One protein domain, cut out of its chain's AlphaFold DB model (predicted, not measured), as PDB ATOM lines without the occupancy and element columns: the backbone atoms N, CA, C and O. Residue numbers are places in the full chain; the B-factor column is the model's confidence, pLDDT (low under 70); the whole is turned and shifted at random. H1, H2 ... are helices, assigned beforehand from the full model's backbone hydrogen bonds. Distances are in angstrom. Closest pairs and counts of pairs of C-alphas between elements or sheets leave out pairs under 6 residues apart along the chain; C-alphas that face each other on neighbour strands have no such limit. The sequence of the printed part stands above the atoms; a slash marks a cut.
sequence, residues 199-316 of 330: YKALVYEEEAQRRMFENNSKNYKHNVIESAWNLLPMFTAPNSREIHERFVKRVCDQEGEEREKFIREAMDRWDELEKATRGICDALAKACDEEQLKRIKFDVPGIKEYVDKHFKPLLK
ATOM      1  N   TYR A 199     172.687 176.561 189.038       68.69
ATOM      2  CA  TYR A 199     173.554 176.926 190.152       68.69
ATOM      3  C   TYR A 199     175.053 176.673 189.923       68.69
ATOM      4  O   TYR A 199     175.853 177.590 190.068       68.69
ATOM      5  N   LYS A 200     175.446 175.465 189.497       70.25
ATOM      6  CA  LYS A 200     176.848 175.138 189.197       70.25
ATOM      7  C   LYS A 200     177.360 175.999 188.041       70.25
ATOM      8  O   LYS A 200     178.445 176.560 188.151       70.25
ATOM      9  N   ALA A 201     176.573 176.135 186.973       73.88
ATOM     10  CA  ALA A 201     176.935 176.974 185.830       73.88
ATOM     11  C   ALA A 201     177.177 178.431 186.254       73.88
ATOM     12  O   ALA A 201     178.204 178.987 185.880       73.88
ATOM     13  N   LEU A 202     176.335 178.998 187.128       77.88
ATOM     14  CA  LEU A 202     176.524 180.358 187.649       77.88
ATOM     15  C   LEU A 202     177.870 180.512 188.374       77.88
ATOM     16  O   LEU A 202     178.572 181.491 188.129       77.88
ATOM     17  N   VAL A 203     178.252 179.537 189.213       77.25
ATOM     18  CA  VAL A 203     179.556 179.540 189.905       77.25
ATOM     19  C   VAL A 203     180.707 179.480 188.904       77.25
ATOM     20  O   VAL A 203     181.651 180.255 189.015       77.25
ATOM     21  N   TYR A 204     180.648 178.580 187.917       79.69
ATOM     22  CA  TYR A 204     181.706 178.477 186.908       79.69
ATOM     23  C   TYR A 204     181.804 179.734 186.041       79.69
ATOM     24  O   TYR A 204     182.919 180.166 185.770       79.69
ATOM     25  N   GLU A 205     180.680 180.323 185.630       82.12
ATOM     26  CA  GLU A 205     180.632 181.553 184.830       82.12
ATOM     27  C   GLU A 205     181.305 182.720 185.557       82.12
ATOM     28  O   GLU A 205     182.204 183.363 185.014       82.12
ATOM     29  N   GLU A 206     180.917 182.963 186.806       83.56
ATOM     30  CA  GLU A 206     181.445 184.079 187.593       83.56
ATOM     31  C   GLU A 206     182.908 183.882 187.960       83.56
ATOM     32  O   GLU A 206     183.710 184.804 187.823       83.56
ATOM     33  N   GLU A 207     183.290 182.675 188.380       80.94
ATOM     34  CA  GLU A 207     184.682 182.368 188.702       80.94
ATOM     35  C   GLU A 207     185.561 182.388 187.442       80.94
ATOM     36  O   GLU A 207     186.710 182.825 187.503       80.94
ATOM     37  N   ALA A 208     185.054 181.966 186.279       79.06
ATOM     38  CA  ALA A 208     185.776 182.073 185.011       79.06
ATOM     39  C   ALA A 208     186.006 183.535 184.618       79.06
ATOM     40  O   ALA A 208     187.143 183.913 184.320       79.06
ATOM     41  N   GLN A 209     184.967 184.368 184.686       82.25
ATOM     42  CA  GLN A 209     185.084 185.798 184.413       82.25
ATOM     43  C   GLN A 209     186.035 186.476 185.408       82.25
ATOM     44  O   GLN A 209     186.928 187.232 185.016       82.25
ATOM     45  N   ARG A 210     185.924 186.135 186.696       78.94
ATOM     46  CA  ARG A 210     186.809 186.651 187.739       78.94
ATOM     47  C   ARG A 210     188.264 186.277 187.485       78.94
ATOM     48  O   ARG A 210     189.145 187.115 187.654       78.94
ATOM     49  N   ARG A 211     188.534 185.049 187.036       74.62
ATOM     50  CA  ARG A 211     189.889 184.599 186.677       74.62
ATOM     51  C   ARG A 211     190.465 185.382 185.507       74.62
ATOM     52  O   ARG A 211     191.636 185.750 185.576       74.62
ATOM     53  N   MET A 212     189.676 185.629 184.459       74.31
ATOM     54  CA  MET A 212     190.110 186.477 183.344       74.31
ATOM     55  C   MET A 212     190.500 187.859 183.876       74.31
ATOM     56  O   MET A 212     191.603 188.334 183.620       74.31
ATOM     57  N   PHE A 213     189.666 188.448 184.731       76.00
ATOM     58  CA  PHE A 213     189.961 189.741 185.335       76.00
ATOM     59  C   PHE A 213     191.222 189.729 186.222       76.00
ATOM     60  O   PHE A 213     192.094 190.582 186.078       76.00
ATOM     61  N   GLU A 214     191.379 188.770 187.136       72.44
ATOM     62  CA  GLU A 214     192.507 188.723 188.082       72.44
ATOM     63  C   GLU A 214     193.854 188.428 187.418       72.44
ATOM     64  O   GLU A 214     194.879 188.985 187.824       72.44
ATOM     65  N   ASN A 215     193.870 187.551 186.413       69.31
ATOM     66  CA  ASN A 215     195.097 187.225 185.691       69.31
ATOM     67  C   ASN A 215     195.572 188.420 184.854       69.31
ATOM     68  O   ASN A 215     196.774 188.658 184.761       69.31
ATOM     69  N   ASN A 216     194.634 189.201 184.311       66.75
ATOM     70  CA  ASN A 216     194.939 190.286 183.379       66.75
ATOM     71  C   ASN A 216     195.096 191.653 184.070       66.75
ATOM     72  O   ASN A 216     195.896 192.479 183.637       66.75
ATOM     73  N   SER A 217     194.430 191.882 185.207       62.91
ATOM     74  CA  SER A 217     194.564 193.118 186.004       62.91
ATOM     75  C   SER A 217     195.928 193.268 186.687       62.91
ATOM     76  O   SER A 217     196.381 194.388 186.923       62.91
ATOM     77  N   LYS A 218     196.632 192.164 186.977       58.75
ATOM     78  CA  LYS A 218     197.983 192.206 187.573       58.75
ATOM     79  C   LYS A 218     199.051 192.739 186.612       58.75
ATOM     80  O   LYS A 218     200.023 193.329 187.081       58.75
ATOM     81  N   ASN A 219     198.841 192.605 185.302       53.72
ATOM     82  CA  ASN A 219     199.796 193.010 184.264       53.72
ATOM     83  C   ASN A 219     199.543 194.430 183.709       53.72
ATOM     84  O   ASN A 219     200.409 194.981 183.027       53.72
ATOM     85  N   TYR A 220     198.433 195.078 184.096       53.69
ATOM     86  CA  TYR A 220     198.045 196.426 183.637       53.69
ATOM     87  C   TYR A 220     199.094 197.514 183.876       53.69
ATOM     88  O   TYR A 220     199.142 198.500 183.149       53.69
ATOM     89  N   LYS A 221     199.955 197.345 184.885       52.56
ATOM     90  CA  LYS A 221     201.003 198.320 185.226       52.56
ATOM     91  C   LYS A 221     202.151 198.382 184.223       52.56
ATOM     92  O   LYS A 221     202.909 199.345 184.259       52.56
ATOM     93  N   HIS A 222     202.321 197.352 183.399       54.44
ATOM     94  CA  HIS A 222     203.512 197.198 182.567       54.44
ATOM     95  C   HIS A 222     203.214 197.340 181.076       54.44
ATOM     96  O   HIS A 222     204.079 197.806 180.341       54.44
ATOM     97  N   ASN A 223     202.001 196.989 180.633       68.62
ATOM     98  CA  ASN A 223     201.632 197.059 179.224       68.62
ATOM     99  C   ASN A 223     200.112 197.215 179.045       68.62
ATOM    100  O   ASN A 223     199.351 196.249 179.147       68.62
ATOM    101  N   VAL A 224     199.662 198.446 178.780       67.12
ATOM    102  CA  VAL A 224     198.233 198.777 178.608       67.12
ATOM    103  C   VAL A 224     197.638 198.094 177.373       67.12
ATOM    104  O   VAL A 224     196.498 197.640 177.418       67.12
ATOM    105  N   ILE A 225     198.426 197.952 176.303       67.44
ATOM    106  CA  ILE A 225     198.014 197.303 175.051       67.44
ATOM    107  C   ILE A 225     197.735 195.820 175.291       67.44
ATOM    108  O   ILE A 225     196.646 195.333 175.002       67.44
ATOM    109  N   GLU A 226     198.702 195.108 175.863       68.31
ATOM    110  CA  GLU A 226     198.567 193.682 176.176       68.31
ATOM    111  C   GLU A 226     197.423 193.426 177.157       68.31
ATOM    112  O   GLU A 226     196.673 192.463 177.020       68.31
ATOM    113  N   SER A 227     197.232 194.323 178.122       70.69
ATOM    114  CA  SER A 227     196.162 194.167 179.099       70.69
ATOM    115  C   SER A 227     194.776 194.401 178.495       70.69
ATOM    116  O   SER A 227     193.848 193.666 178.830       70.69
ATOM    117  N   ALA A 228     194.642 195.344 177.557       72.75
ATOM    118  CA  ALA A 228     193.414 195.530 176.790       72.75
ATOM    119  C   ALA A 228     193.110 194.310 175.903       72.75
ATOM    120  O   ALA A 228     191.997 193.786 175.946       72.75
ATOM    121  N   TRP A 229     194.109 193.786 175.182       71.81
ATOM    122  CA  TRP A 229     193.973 192.546 174.406       71.81
ATOM    123  C   TRP A 229     193.539 191.358 175.264       71.81
ATOM    124  O   TRP A 229     192.682 190.581 174.852       71.81
ATOM    125  N   ASN A 230     194.089 191.234 176.469       75.06
ATOM    126  CA  ASN A 230     193.766 190.136 177.370       75.06
ATOM    127  C   ASN A 230     192.390 190.286 178.046       75.06
ATOM    128  O   ASN A 230     191.760 189.278 178.370       75.06
ATOM    129  N   LEU A 231     191.906 191.514 178.269       80.56
ATOM    130  CA  LEU A 231     190.557 191.766 178.793       80.56
ATOM    131  C   LEU A 231     189.469 191.731 177.717       80.56
ATOM    132  O   LEU A 231     188.323 191.440 178.047       80.56
ATOM    133  N   LEU A 232     189.784 191.990 176.446       82.44
ATOM    134  CA  LEU A 232     188.784 192.028 175.379       82.44
ATOM    135  C   LEU A 232     187.919 190.748 175.300       82.44
ATOM    136  O   LEU A 232     186.699 190.900 175.249       82.44
ATOM    137  N   PRO A 233     188.472 189.515 175.383       82.75
ATOM    138  CA  PRO A 233     187.673 188.287 175.432       82.75
ATOM    139  C   PRO A 233     186.645 188.250 176.568       82.75
ATOM    140  O   PRO A 233     185.590 187.640 176.427       82.75
ATOM    141  N   MET A 234     186.941 188.902 177.697       85.75
ATOM    142  CA  MET A 234     186.011 189.000 178.817       85.75
ATOM    143  C   MET A 234     184.800 189.845 178.424       85.75
ATOM    144  O   MET A 234     183.678 189.428 178.676       85.75
ATOM    145  N   PHE A 235     184.997 190.994 177.776       85.94
ATOM    146  CA  PHE A 235     183.904 191.883 177.358       85.94
ATOM    147  C   PHE A 235     183.151 191.392 176.117       85.94
ATOM    148  O   PHE A 235     182.011 191.784 175.887       85.94
ATOM    149  N   THR A 236     183.764 190.542 175.293       83.81
ATOM    150  CA  THR A 236     183.096 189.934 174.131       83.81
ATOM    151  C   THR A 236     182.356 188.642 174.467       83.81
ATOM    152  O   THR A 236     181.575 188.165 173.643       83.81
ATOM    153  N   ALA A 237     182.563 188.078 175.661       85.25
ATOM    154  CA  ALA A 237     181.825 186.910 176.117       85.25
ATOM    155  C   ALA A 237     180.318 187.221 176.257       85.25
ATOM    156  O   ALA A 237     179.955 188.284 176.772       85.25
ATOM    157  N   PRO A 238     179.421 186.303 175.848       85.38
ATOM    158  CA  PRO A 238     177.985 186.478 176.038       85.38
ATOM    159  C   PRO A 238     177.628 186.708 177.508       85.38
ATOM    160  O   PRO A 238     178.140 186.021 178.390       85.38
ATOM    161  N   ASN A 239     176.712 187.644 177.756       88.56
ATOM    162  CA  ASN A 239     176.197 187.988 179.085       88.56
ATOM    163  C   ASN A 239     177.265 188.433 180.105       88.56
ATOM    164  O   ASN A 239     177.069 188.301 181.313       88.56
ATOM    165  N   SER A 240     178.433 188.897 179.647       88.19
ATOM    166  CA  SER A 240     179.557 189.233 180.527       88.19
ATOM    167  C   SER A 240     179.166 190.272 181.581       88.19
ATOM    168  O   SER A 240     179.385 190.081 182.779       88.19
ATOM    169  N   ARG A 241     178.495 191.346 181.167       90.88
ATOM    170  CA  ARG A 241     178.050 192.394 182.084       90.88
ATOM    171  C   ARG A 241     177.074 191.854 183.140       90.88
ATOM    172  O   ARG A 241     177.225 192.157 184.319       90.88
ATOM    173  N   GLU A 242     176.131 191.004 182.745       90.62
ATOM    174  CA  GLU A 242     175.147 190.375 183.634       90.62
ATOM    175  C   GLU A 242     175.794 189.383 184.611       90.62
ATOM    176  O   GLU A 242     175.392 189.303 185.774       90.62
ATOM    177  N   ILE A 243     176.808 188.629 184.166       89.19
ATOM    178  CA  ILE A 243     177.601 187.744 185.034       89.19
ATOM    179  C   ILE A 243     178.332 188.584 186.090       89.19
ATOM    180  O   ILE A 243     178.312 188.224 187.272       89.19
ATOM    181  N   HIS A 244     178.903 189.727 185.697       88.94
ATOM    182  CA  HIS A 244     179.585 190.625 186.627       88.94
ATOM    183  C   HIS A 244     178.618 191.234 187.645       88.94
ATOM    184  O   HIS A 244     178.873 191.189 188.847       88.94
ATOM    185  N   GLU A 245     177.471 191.733 187.188       90.00
ATOM    186  CA  GLU A 245     176.436 192.296 188.057       90.00
ATOM    187  C   GLU A 245     175.951 191.277 189.092       90.00
ATOM    188  O   GLU A 245     175.817 191.580 190.279       90.00
ATOM    189  N   ARG A 246     175.733 190.033 188.656       88.75
ATOM    190  CA  ARG A 246     175.332 188.927 189.528       88.75
ATOM    191  C   ARG A 246     176.401 188.604 190.569       88.75
ATOM    192  O   ARG A 246     176.068 188.320 191.720       88.75
ATOM    193  N   PHE A 247     177.676 188.656 190.191       85.12
ATOM    194  CA  PHE A 247     178.780 188.525 191.135       85.12
ATOM    195  C   PHE A 247     178.749 189.651 192.180       85.12
ATOM    196  O   PHE A 247     178.672 189.358 193.372       85.12
ATOM    197  N   VAL A 248     178.718 190.917 191.744       85.69
ATOM    198  CA  VAL A 248     178.712 192.107 192.619       85.69
ATOM    199  C   VAL A 248     177.547 192.068 193.606       85.69
ATOM    200  O   VAL A 248     177.748 192.269 194.800       85.69
ATOM    201  N   LYS A 249     176.339 191.739 193.135       85.00
ATOM    202  CA  LYS A 249     175.135 191.628 193.973       85.00
ATOM    203  C   LYS A 249     175.249 190.594 195.089       85.00
ATOM    204  O   LYS A 249     174.592 190.766 196.114       85.00
ATOM    205  N   ARG A 250     176.010 189.520 194.868       81.00
ATOM    206  CA  ARG A 250     176.165 188.416 195.824       81.00
ATOM    207  C   ARG A 250     177.254 188.679 196.854       81.00
ATOM    208  O   ARG A 250     177.115 188.233 197.980       81.00
ATOM    209  N   VAL A 251     178.332 189.358 196.468       77.19
ATOM    210  CA  VAL A 251     179.448 189.667 197.382       77.19
ATOM    211  C   VAL A 251     179.262 190.988 198.131       77.19
ATOM    212  O   VAL A 251     180.140 191.391 198.883       77.19
ATOM    213  N   CYS A 252     178.175 191.713 197.865       80.12
ATOM    214  CA  CYS A 252     177.868 192.960 198.542       80.12
ATOM    215  C   CYS A 252     177.187 192.668 199.881       80.12
ATOM    216  O   CYS A 252     176.034 192.244 199.902       80.12
ATOM    217  N   ASP A 253     177.895 192.960 200.970       73.62
ATOM    218  CA  ASP A 253     177.411 192.772 202.344       73.62
ATOM    219  C   ASP A 253     176.554 193.954 202.849       73.62
ATOM    220  O   ASP A 253     176.125 193.976 203.999       73.62
ATOM    221  N   GLN A 254     176.328 194.979 202.016       78.31
ATOM    222  CA  GLN A 254     175.504 196.139 202.368       78.31
ATOM    223  C   GLN A 254     174.011 195.847 202.168       78.31
ATOM    224  O   GLN A 254     173.632 195.044 201.316       78.31
ATOM    225  N   GLU A 255     173.153 196.576 202.884       80.00
ATOM    226  CA  GLU A 255     171.693 196.493 202.758       80.00
ATOM    227  C   GLU A 255     171.072 197.834 202.326       80.00
ATOM    228  O   GLU A 255     171.690 198.897 202.423       80.00
ATOM    229  N   GLY A 256     169.832 197.787 201.830       86.31
ATOM    230  CA  GLY A 256     169.045 198.978 201.498       86.31
ATOM    231  C   GLY A 256     169.666 199.871 200.416       86.31
ATOM    232  O   GLY A 256     170.167 199.394 199.399       86.31
ATOM    233  N   GLU A 257     169.606 201.189 200.616       86.25
ATOM    234  CA  GLU A 257     170.062 202.178 199.626       86.25
ATOM    235  C   GLU A 257     171.577 202.147 199.378       86.25
ATOM    236  O   GLU A 257     172.017 202.376 198.247       86.25
ATOM    237  N   GLU A 258     172.370 201.821 200.402       83.31
ATOM    238  CA  GLU A 258     173.829 201.692 200.288       83.31
ATOM    239  C   GLU A 258     174.199 200.542 199.348       83.31
ATOM    240  O   GLU A 258     175.012 200.726 198.440       83.31
ATOM    241  N   ARG A 259     173.503 199.401 199.462       84.50
ATOM    242  CA  ARG A 259     173.667 198.256 198.554       84.50
ATOM    243  C   ARG A 259     173.453 198.649 197.097       84.50
ATOM    244  O   ARG A 259     174.281 198.355 196.235       84.50
ATOM    245  N   GLU A 260     172.345 199.326 196.816       88.31
ATOM    246  CA  GLU A 260     172.000 199.744 195.456       88.31
ATOM    247  C   GLU A 260     172.991 200.780 194.912       88.31
ATOM    248  O   GLU A 260     173.341 200.750 193.732       88.31
ATOM    249  N   LYS A 261     173.499 201.675 195.765       88.75
ATOM    250  CA  LYS A 261     174.561 202.614 195.393       88.75
ATOM    251  C   LYS A 261     175.863 201.889 195.056       88.75
ATOM    252  O   LYS A 261     176.444 202.179 194.012       88.75
ATOM    253  N   PHE A 262     176.289 200.933 195.878       86.00
ATOM    254  CA  PHE A 262     177.496 200.148 195.630       86.00
ATOM    255  C   PHE A 262     177.410 199.353 194.327       86.00
ATOM    256  O   PHE A 262     178.340 199.390 193.522       86.00
ATOM    257  N   ILE A 263     176.282 198.674 194.090       87.25
ATOM    258  CA  ILE A 263     176.062 197.920 192.851       87.25
ATOM    259  C   ILE A 263     176.141 198.860 191.645       87.25
ATOM    260  O   ILE A 263     176.860 198.549 190.697       87.25
ATOM    261  N   ARG A 264     175.468 200.019 191.682       89.69
ATOM    262  CA  ARG A 264     175.539 201.009 190.596       89.69
ATOM    263  C   ARG A 264     176.968 201.474 190.337       89.69
ATOM    264  O   ARG A 264     177.435 201.360 189.212       89.69
ATOM    265  N   GLU A 265     177.696 201.891 191.372       88.25
ATOM    266  CA  GLU A 265     179.086 202.342 191.224       88.25
ATOM    267  C   GLU A 265     180.020 201.258 190.663       88.25
ATOM    268  O   GLU A 265     180.963 201.561 189.930       88.25
ATOM    269  N   ALA A 266     179.809 199.992 191.029       86.00
ATOM    270  CA  ALA A 266     180.583 198.881 190.489       86.00
ATOM    271  C   ALA A 266     180.272 198.644 189.003       86.00
ATOM    272  O   ALA A 266     181.192 198.428 188.212       86.00
ATOM    273  N   MET A 267     178.996 198.734 188.616       91.75
ATOM    274  CA  MET A 267     178.569 198.568 187.227       91.75
ATOM    275  C   MET A 267     179.003 199.733 186.335       91.75
ATOM    276  O   MET A 267     179.491 199.489 185.235       91.75
ATOM    277  N   ASP A 268     178.938 200.974 186.817       87.62
ATOM    278  CA  ASP A 268     179.416 202.142 186.068       87.62
ATOM    279  C   ASP A 268     180.912 202.013 185.748       87.62
ATOM    280  O   ASP A 268     181.351 202.239 184.621       87.62
ATOM    281  N   ARG A 269     181.712 201.553 186.717       82.94
ATOM    282  CA  ARG A 269     183.152 201.331 186.510       82.94
ATOM    283  C   ARG A 269     183.459 200.137 185.613       82.94
ATOM    284  O   ARG A 269     184.480 200.142 184.926       82.94
ATOM    285  N   TRP A 270     182.612 199.109 185.621       87.44
ATOM    286  CA  TRP A 270     182.700 198.030 184.641       87.44
ATOM    287  C   TRP A 270     182.516 198.575 183.220       87.44
ATOM    288  O   TRP A 270     183.339 198.295 182.348       87.44
ATOM    289  N   ASP A 271     181.496 199.409 183.016       88.50
ATOM    290  CA  ASP A 271     181.186 200.011 181.719       88.50
ATOM    291  C   ASP A 271     182.302 200.971 181.257       88.50
ATOM    292  O   ASP A 271     182.698 200.961 180.086       88.50
ATOM    293  N   GLU A 272     182.889 201.749 182.174       85.88
ATOM    294  CA  GLU A 272     184.075 202.574 181.902       85.88
ATOM    295  C   GLU A 272     185.279 201.733 181.458       85.88
ATOM    296  O   GLU A 272     185.957 202.076 180.481       85.88
ATOM    297  N   LEU A 273     185.540 200.616 182.144       83.75
ATOM    298  CA  LEU A 273     186.644 199.718 181.816       83.75
ATOM    299  C   LEU A 273     186.449 199.042 180.455       83.75
ATOM    300  O   LEU A 273     187.404 198.935 179.678       83.75
ATOM    301  N   GLU A 274     185.231 198.595 180.156       87.62
ATOM    302  CA  GLU A 274     184.887 198.022 178.857       87.62
ATOM    303  C   GLU A 274     185.111 199.047 177.742       87.62
ATOM    304  O   GLU A 274     185.800 198.760 176.756       87.62
ATOM    305  N   LYS A 275     184.590 200.265 177.922       85.56
ATOM    306  CA  LYS A 275     184.745 201.361 176.963       85.56
ATOM    307  C   LYS A 275     186.215 201.693 176.719       85.56
ATOM    308  O   LYS A 275     186.619 201.829 175.564       85.56
ATOM    309  N   ALA A 276     187.021 201.788 177.776       80.31
ATOM    310  CA  ALA A 276     188.457 202.028 177.663       80.31
ATOM    311  C   ALA A 276     189.160 200.889 176.906       80.31
ATOM    312  O   ALA A 276     189.929 201.144 175.981       80.31
ATOM    313  N   THR A 277     188.854 199.636 177.248       81.12
ATOM    314  CA  THR A 277     189.441 198.445 176.615       81.12
ATOM    315  C   THR A 277     189.132 198.390 175.120       81.12
ATOM    316  O   THR A 277     190.041 198.223 174.308       81.12
ATOM    317  N   ARG A 278     187.866 198.594 174.736       83.75
ATOM    318  CA  ARG A 278     187.453 198.627 173.325       83.75
ATOM    319  C   ARG A 278     188.082 199.799 172.579       83.75
ATOM    320  O   ARG A 278     188.604 199.600 171.491       83.75
ATOM    321  N   GLY A 279     188.119 200.984 173.192       78.81
ATOM    322  CA  GLY A 279     188.766 202.161 172.609       78.81
ATOM    323  C   GLY A 279     190.255 201.945 172.323       78.81
ATOM    324  O   GLY A 279     190.742 202.363 171.274       78.81
ATOM    325  N   ILE A 280     190.964 201.237 173.211       73.38
ATOM    326  CA  ILE A 280     192.354 200.824 172.987       73.38
ATOM    327  C   ILE A 280     192.438 199.890 171.776       73.38
ATOM    328  O   ILE A 280     193.185 200.176 170.844       73.38
ATOM    329  N   CYS A 281     191.660 198.806 171.751       74.38
ATOM    330  CA  CYS A 281     191.689 197.831 170.657       74.38
ATOM    331  C   CYS A 281     191.318 198.443 169.295       74.38
ATOM    332  O   CYS A 281     191.972 198.143 168.298       74.38
ATOM    333  N   ASP A 282     190.341 199.349 169.251       75.38
ATOM    334  CA  ASP A 282     189.950 200.062 168.031       75.38
ATOM    335  C   ASP A 282     191.057 200.998 167.533       75.38
ATOM    336  O   ASP A 282     191.287 201.107 166.328       75.38
ATOM    337  N   ALA A 283     191.754 201.682 168.447       68.38
ATOM    338  CA  ALA A 283     192.889 202.529 168.100       68.38
ATOM    339  C   ALA A 283     194.067 201.699 167.562       68.38
ATOM    340  O   ALA A 283     194.704 202.106 166.594       68.38
ATOM    341  N   LEU A 284     194.309 200.514 168.136       64.88
ATOM    342  CA  LEU A 284     195.318 199.565 167.656       64.88
ATOM    343  C   LEU A 284     194.983 199.026 166.264       64.88
ATOM    344  O   LEU A 284     195.861 198.968 165.413       64.88
ATOM    345  N   ALA A 285     193.721 198.673 166.013       64.44
ATOM    346  CA  ALA A 285     193.273 198.177 164.711       64.44
ATOM    347  C   ALA A 285     193.388 199.231 163.594       64.44
ATOM    348  O   ALA A 285     193.477 198.879 162.420       64.44
ATOM    349  N   LYS A 286     193.371 200.519 163.957       66.38
ATOM    350  CA  LYS A 286     193.508 201.658 163.037       66.38
ATOM    351  C   LYS A 286     194.945 202.164 162.891       66.38
ATOM    352  O   LYS A 286     195.190 202.988 162.014       66.38
ATOM    353  N   ALA A 287     195.868 201.729 163.747       59.81
ATOM    354  CA  ALA A 287     197.265 202.132 163.671       59.81
ATOM    355  C   ALA A 287     197.973 201.342 162.560       59.81
ATOM    356  O   ALA A 287     197.982 200.112 162.576       59.81
ATOM    357  N   CYS A 288     198.565 202.049 161.598       47.50
ATOM    358  CA  CYS A 288     199.216 201.436 160.436       47.50
ATOM    359  C   CYS A 288     200.742 201.279 160.599       47.50
ATOM    360  O   CYS A 288     201.358 200.603 159.778       47.50
ATOM    361  N   ASP A 289     201.357 201.870 161.635       52.62
ATOM    362  CA  ASP A 289     202.794 201.745 161.932       52.62
ATOM    363  C   ASP A 289     203.138 201.837 163.442       52.62
ATOM    364  O   ASP A 289     202.333 202.261 164.280       52.62
ATOM    365  N   GLU A 290     204.361 201.418 163.804       45.38
ATOM    366  CA  GLU A 290     204.888 201.424 165.184       45.38
ATOM    367  C   GLU A 290     205.050 202.826 165.799       45.38
ATOM    368  O   GLU A 290     205.110 202.960 167.026       45.38
ATOM    369  N   GLU A 291     205.141 203.884 164.989       49.69
ATOM    370  CA  GLU A 291     205.309 205.255 165.481       49.69
ATOM    371  C   GLU A 291     203.977 205.854 165.939       49.69
ATOM    372  O   GLU A 291     203.920 206.524 166.975       49.69
ATOM    373  N   GLN A 292     202.890 205.566 165.221       51.81
ATOM    374  CA  GLN A 292     201.525 205.920 165.608       51.81
ATOM    375  C   GLN A 292     201.132 205.240 166.921       51.81
ATOM    376  O   GLN A 292     200.581 205.895 167.804       51.81
ATOM    377  N   LEU A 293     201.516 203.971 167.102       46.97
ATOM    378  CA  LEU A 293     201.314 203.221 168.346       46.97
ATOM    379  C   LEU A 293     201.977 203.884 169.564       46.97
ATOM    380  O   LEU A 293     201.373 203.946 170.633       46.97
ATOM    381  N   LYS A 294     203.185 204.442 169.404       47.25
ATOM    382  CA  LYS A 294     203.920 205.148 170.475       47.25
ATOM    383  C   LYS A 294     203.316 206.510 170.841       47.25
ATOM    384  O   LYS A 294     203.573 207.012 171.935       47.25
ATOM    385  N   ARG A 295     202.538 207.123 169.941       47.19
ATOM    386  CA  ARG A 295     201.886 208.431 170.152       47.19
ATOM    387  C   ARG A 295     200.529 208.320 170.846       47.19
ATOM    388  O   ARG A 295     200.046 209.323 171.375       47.19
ATOM    389  N   ILE A 296     199.922 207.132 170.870       51.19
ATOM    390  CA  ILE A 296     198.655 206.911 171.565       51.19
ATOM    391  C   ILE A 296     198.926 206.884 173.074       51.19
ATOM    392  O   ILE A 296     199.418 205.907 173.635       51.19
ATOM    393  N   LYS A 297     198.606 207.993 173.748       47.56
ATOM    394  CA  LYS A 297     198.580 208.057 175.209       47.56
ATOM    395  C   LYS A 297     197.298 207.397 175.701       47.56
ATOM    396  O   LYS A 297     196.212 207.939 175.519       47.56
ATOM    397  N   PHE A 298     197.434 206.238 176.330       50.78
ATOM    398  CA  PHE A 298     196.325 205.580 177.006       50.78
ATOM    399  C   PHE A 298     196.235 206.101 178.439       50.78
ATOM    400  O   PHE A 298     196.977 205.658 179.312       50.78
ATOM    401  N   ASP A 299     195.349 207.065 178.666       43.69
ATOM    402  CA  ASP A 299     194.982 207.487 180.014       43.69
ATOM    403  C   ASP A 299     193.818 206.600 180.463       43.69
ATOM    404  O   ASP A 299     192.677 206.783 180.038       43.69
ATOM    405  N   VAL A 300     194.123 205.547 181.224       44.75
ATOM    406  CA  VAL A 300     193.104 204.681 181.827       44.75
ATOM    407  C   VAL A 300     193.111 204.967 183.322       44.75
ATOM    408  O   VAL A 300     193.998 204.471 184.028       44.75
ATOM    409  N   PRO A 301     192.165 205.776 183.827       42.50
ATOM    410  CA  PRO A 301     192.111 206.092 185.238       42.50
ATOM    411  C   PRO A 301     191.944 204.815 186.060       42.50
ATOM    412  O   PRO A 301     191.059 203.995 185.829       42.50
ATOM    413  N   GLY A 302     192.804 204.661 187.061       48.28
ATOM    414  CA  GLY A 302     192.383 204.069 188.317       48.28
ATOM    415  C   GLY A 302     192.005 202.588 188.340       48.28
ATOM    416  O   GLY A 302     191.406 202.204 189.325       48.28
ATOM    417  N   ILE A 303     192.367 201.705 187.399       44.16
ATOM    418  CA  ILE A 303     192.087 200.250 187.566       44.16
ATOM    419  C   ILE A 303     192.749 199.696 188.833       44.16
ATOM    420  O   ILE A 303     192.143 198.937 189.586       44.16
ATOM    421  N   LYS A 304     193.995 200.102 189.110       40.28
ATOM    422  CA  LYS A 304     194.681 199.751 190.361       40.28
ATOM    423  C   LYS A 304     193.941 200.330 191.565       40.28
ATOM    424  O   LYS A 304     193.770 199.637 192.555       40.28
ATOM    425  N   GLU A 305     193.492 201.574 191.462       44.44
ATOM    426  CA  GLU A 305     192.705 202.255 192.492       44.44
ATOM    427  C   GLU A 305     191.328 201.606 192.676       44.44
ATOM    428  O   GLU A 305     190.860 201.496 193.795       44.44
ATOM    429  N   TYR A 306     190.722 201.070 191.620       44.66
ATOM    430  CA  TYR A 306     189.454 200.354 191.606       44.66
ATOM    431  C   TYR A 306     189.597 198.979 192.263       44.66
ATOM    432  O   TYR A 306     188.847 198.644 193.179       44.66
ATOM    433  N   VAL A 307     190.628 198.218 191.884       42.28
ATOM    434  CA  VAL A 307     191.005 196.957 192.540       42.28
ATOM    435  C   VAL A 307     191.349 197.192 194.013       42.28
ATOM    436  O   VAL A 307     190.908 196.436 194.879       42.28
ATOM    437  N   ASP A 308     192.088 198.257 194.323       45.28
ATOM    438  CA  ASP A 308     192.540 198.557 195.679       45.28
ATOM    439  C   ASP A 308     191.442 199.165 196.574       45.28
ATOM    440  O   ASP A 308     191.470 198.943 197.784       45.28
ATOM    441  N   LYS A 309     190.472 199.892 196.008       46.78
ATOM    442  CA  LYS A 309     189.404 200.593 196.744       46.78
ATOM    443  C   LYS A 309     188.104 199.803 196.841       46.78
ATOM    444  O   LYS A 309     187.400 199.977 197.822       46.78
ATOM    445  N   HIS A 310     187.788 198.943 195.873       45.03
ATOM    446  CA  HIS A 310     186.484 198.259 195.822       45.03
ATOM    447  C   HIS A 310     186.590 196.742 195.928       45.03
ATOM    448  O   HIS A 310     185.694 196.114 196.472       45.03
ATOM    449  N   PHE A 311     187.708 196.144 195.503       46.81
ATOM    450  CA  PHE A 311     187.900 194.692 195.608       46.81
ATOM    451  C   PHE A 311     188.776 194.269 196.789       46.81
ATOM    452  O   PHE A 311     188.497 193.254 197.419       46.81
ATOM    453  N   LYS A 312     189.828 195.021 197.133       41.84
ATOM    454  CA  LYS A 312     190.665 194.720 198.310       41.84
ATOM    455  C   LYS A 312     189.939 194.823 199.659       41.84
ATOM    456  O   LYS A 312     190.308 194.046 200.537       41.84
ATOM    457  N   PRO A 313     188.965 195.723 199.876       40.06
ATOM    458  CA  PRO A 313     188.196 195.736 201.124       40.06
ATOM    459  C   PRO A 313     187.280 194.517 201.275       40.06
ATOM    460  O   PRO A 313     187.312 193.888 202.325       40.06
ATOM    461  N   LEU A 314     186.626 194.071 200.194       36.09
ATOM    462  CA  LEU A 314     185.869 192.805 200.159       36.09
ATOM    463  C   LEU A 314     186.745 191.571 200.475       36.09
ATOM    464  O   LEU A 314     186.252 190.530 200.894       36.09
ATOM    465  N   LEU A 315     188.068 191.679 200.294       35.38
ATOM    466  CA  LEU A 315     189.045 190.652 200.680       35.38
ATOM    467  C   LEU A 315     189.496 190.744 202.148       35.38
ATOM    468  O   LEU A 315     190.050 189.772 202.663       35.38
ATOM    469  N   LYS A 316     189.323 191.900 202.804       35.50
ATOM    470  CA  LYS A 316     189.792 192.167 204.174       35.50
ATOM    471  C   LYS A 316     188.762 191.818 205.250       35.50
ATOM    472  O   LYS A 316     189.183 191.482 206.353       35.50
TER     473      LYS A 316
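This is residues 199 to 316 of the 330 residues of an uncharacterized protein of Parabacteroides sp. An277 (UniProt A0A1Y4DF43). The long helix H4 makes the longest axis, with H2 and H3 packed on it and H1 covering those two; past small H5 at one end, the chain folds back to H6, near H4. The 118 printed residues hold six named helices, H1 to H6 in order, and no named strand: all helix. The whole is compact, radius of gyration of the C-alphas 15.6 A, spanning 51 by 28 by 22 A.

H1, residues 199 to 217, begins at C-alpha 199 (173.554, 176.926, 190.152) and is 26.8 A long. H2 is 224 to 236, H3 240 to 251, H4 256 to 286, 45.7 A long, and H5 290 to 295. H6, 303 to 316, ends at C-alpha 316 (189.792, 192.167, 204.174).

H1 and H2 form a helical hairpin, closest C-alphas Asn 216 and Ser 227, 5.9 A. H2 touches H4 at a steep tilt of 63 degrees, closest C-alphas Ala 228 and Thr 277, 4.9 A. Every O i to N i+4 pair is within hydrogen-bond range in H1, H3, H4 and H5, 7 of 9 in H2, 7 of 10 in H6.

The printed part has no cut and no long link. Residues 283 to 316 are under pLDDT 70, as are 199 and 215 to 226.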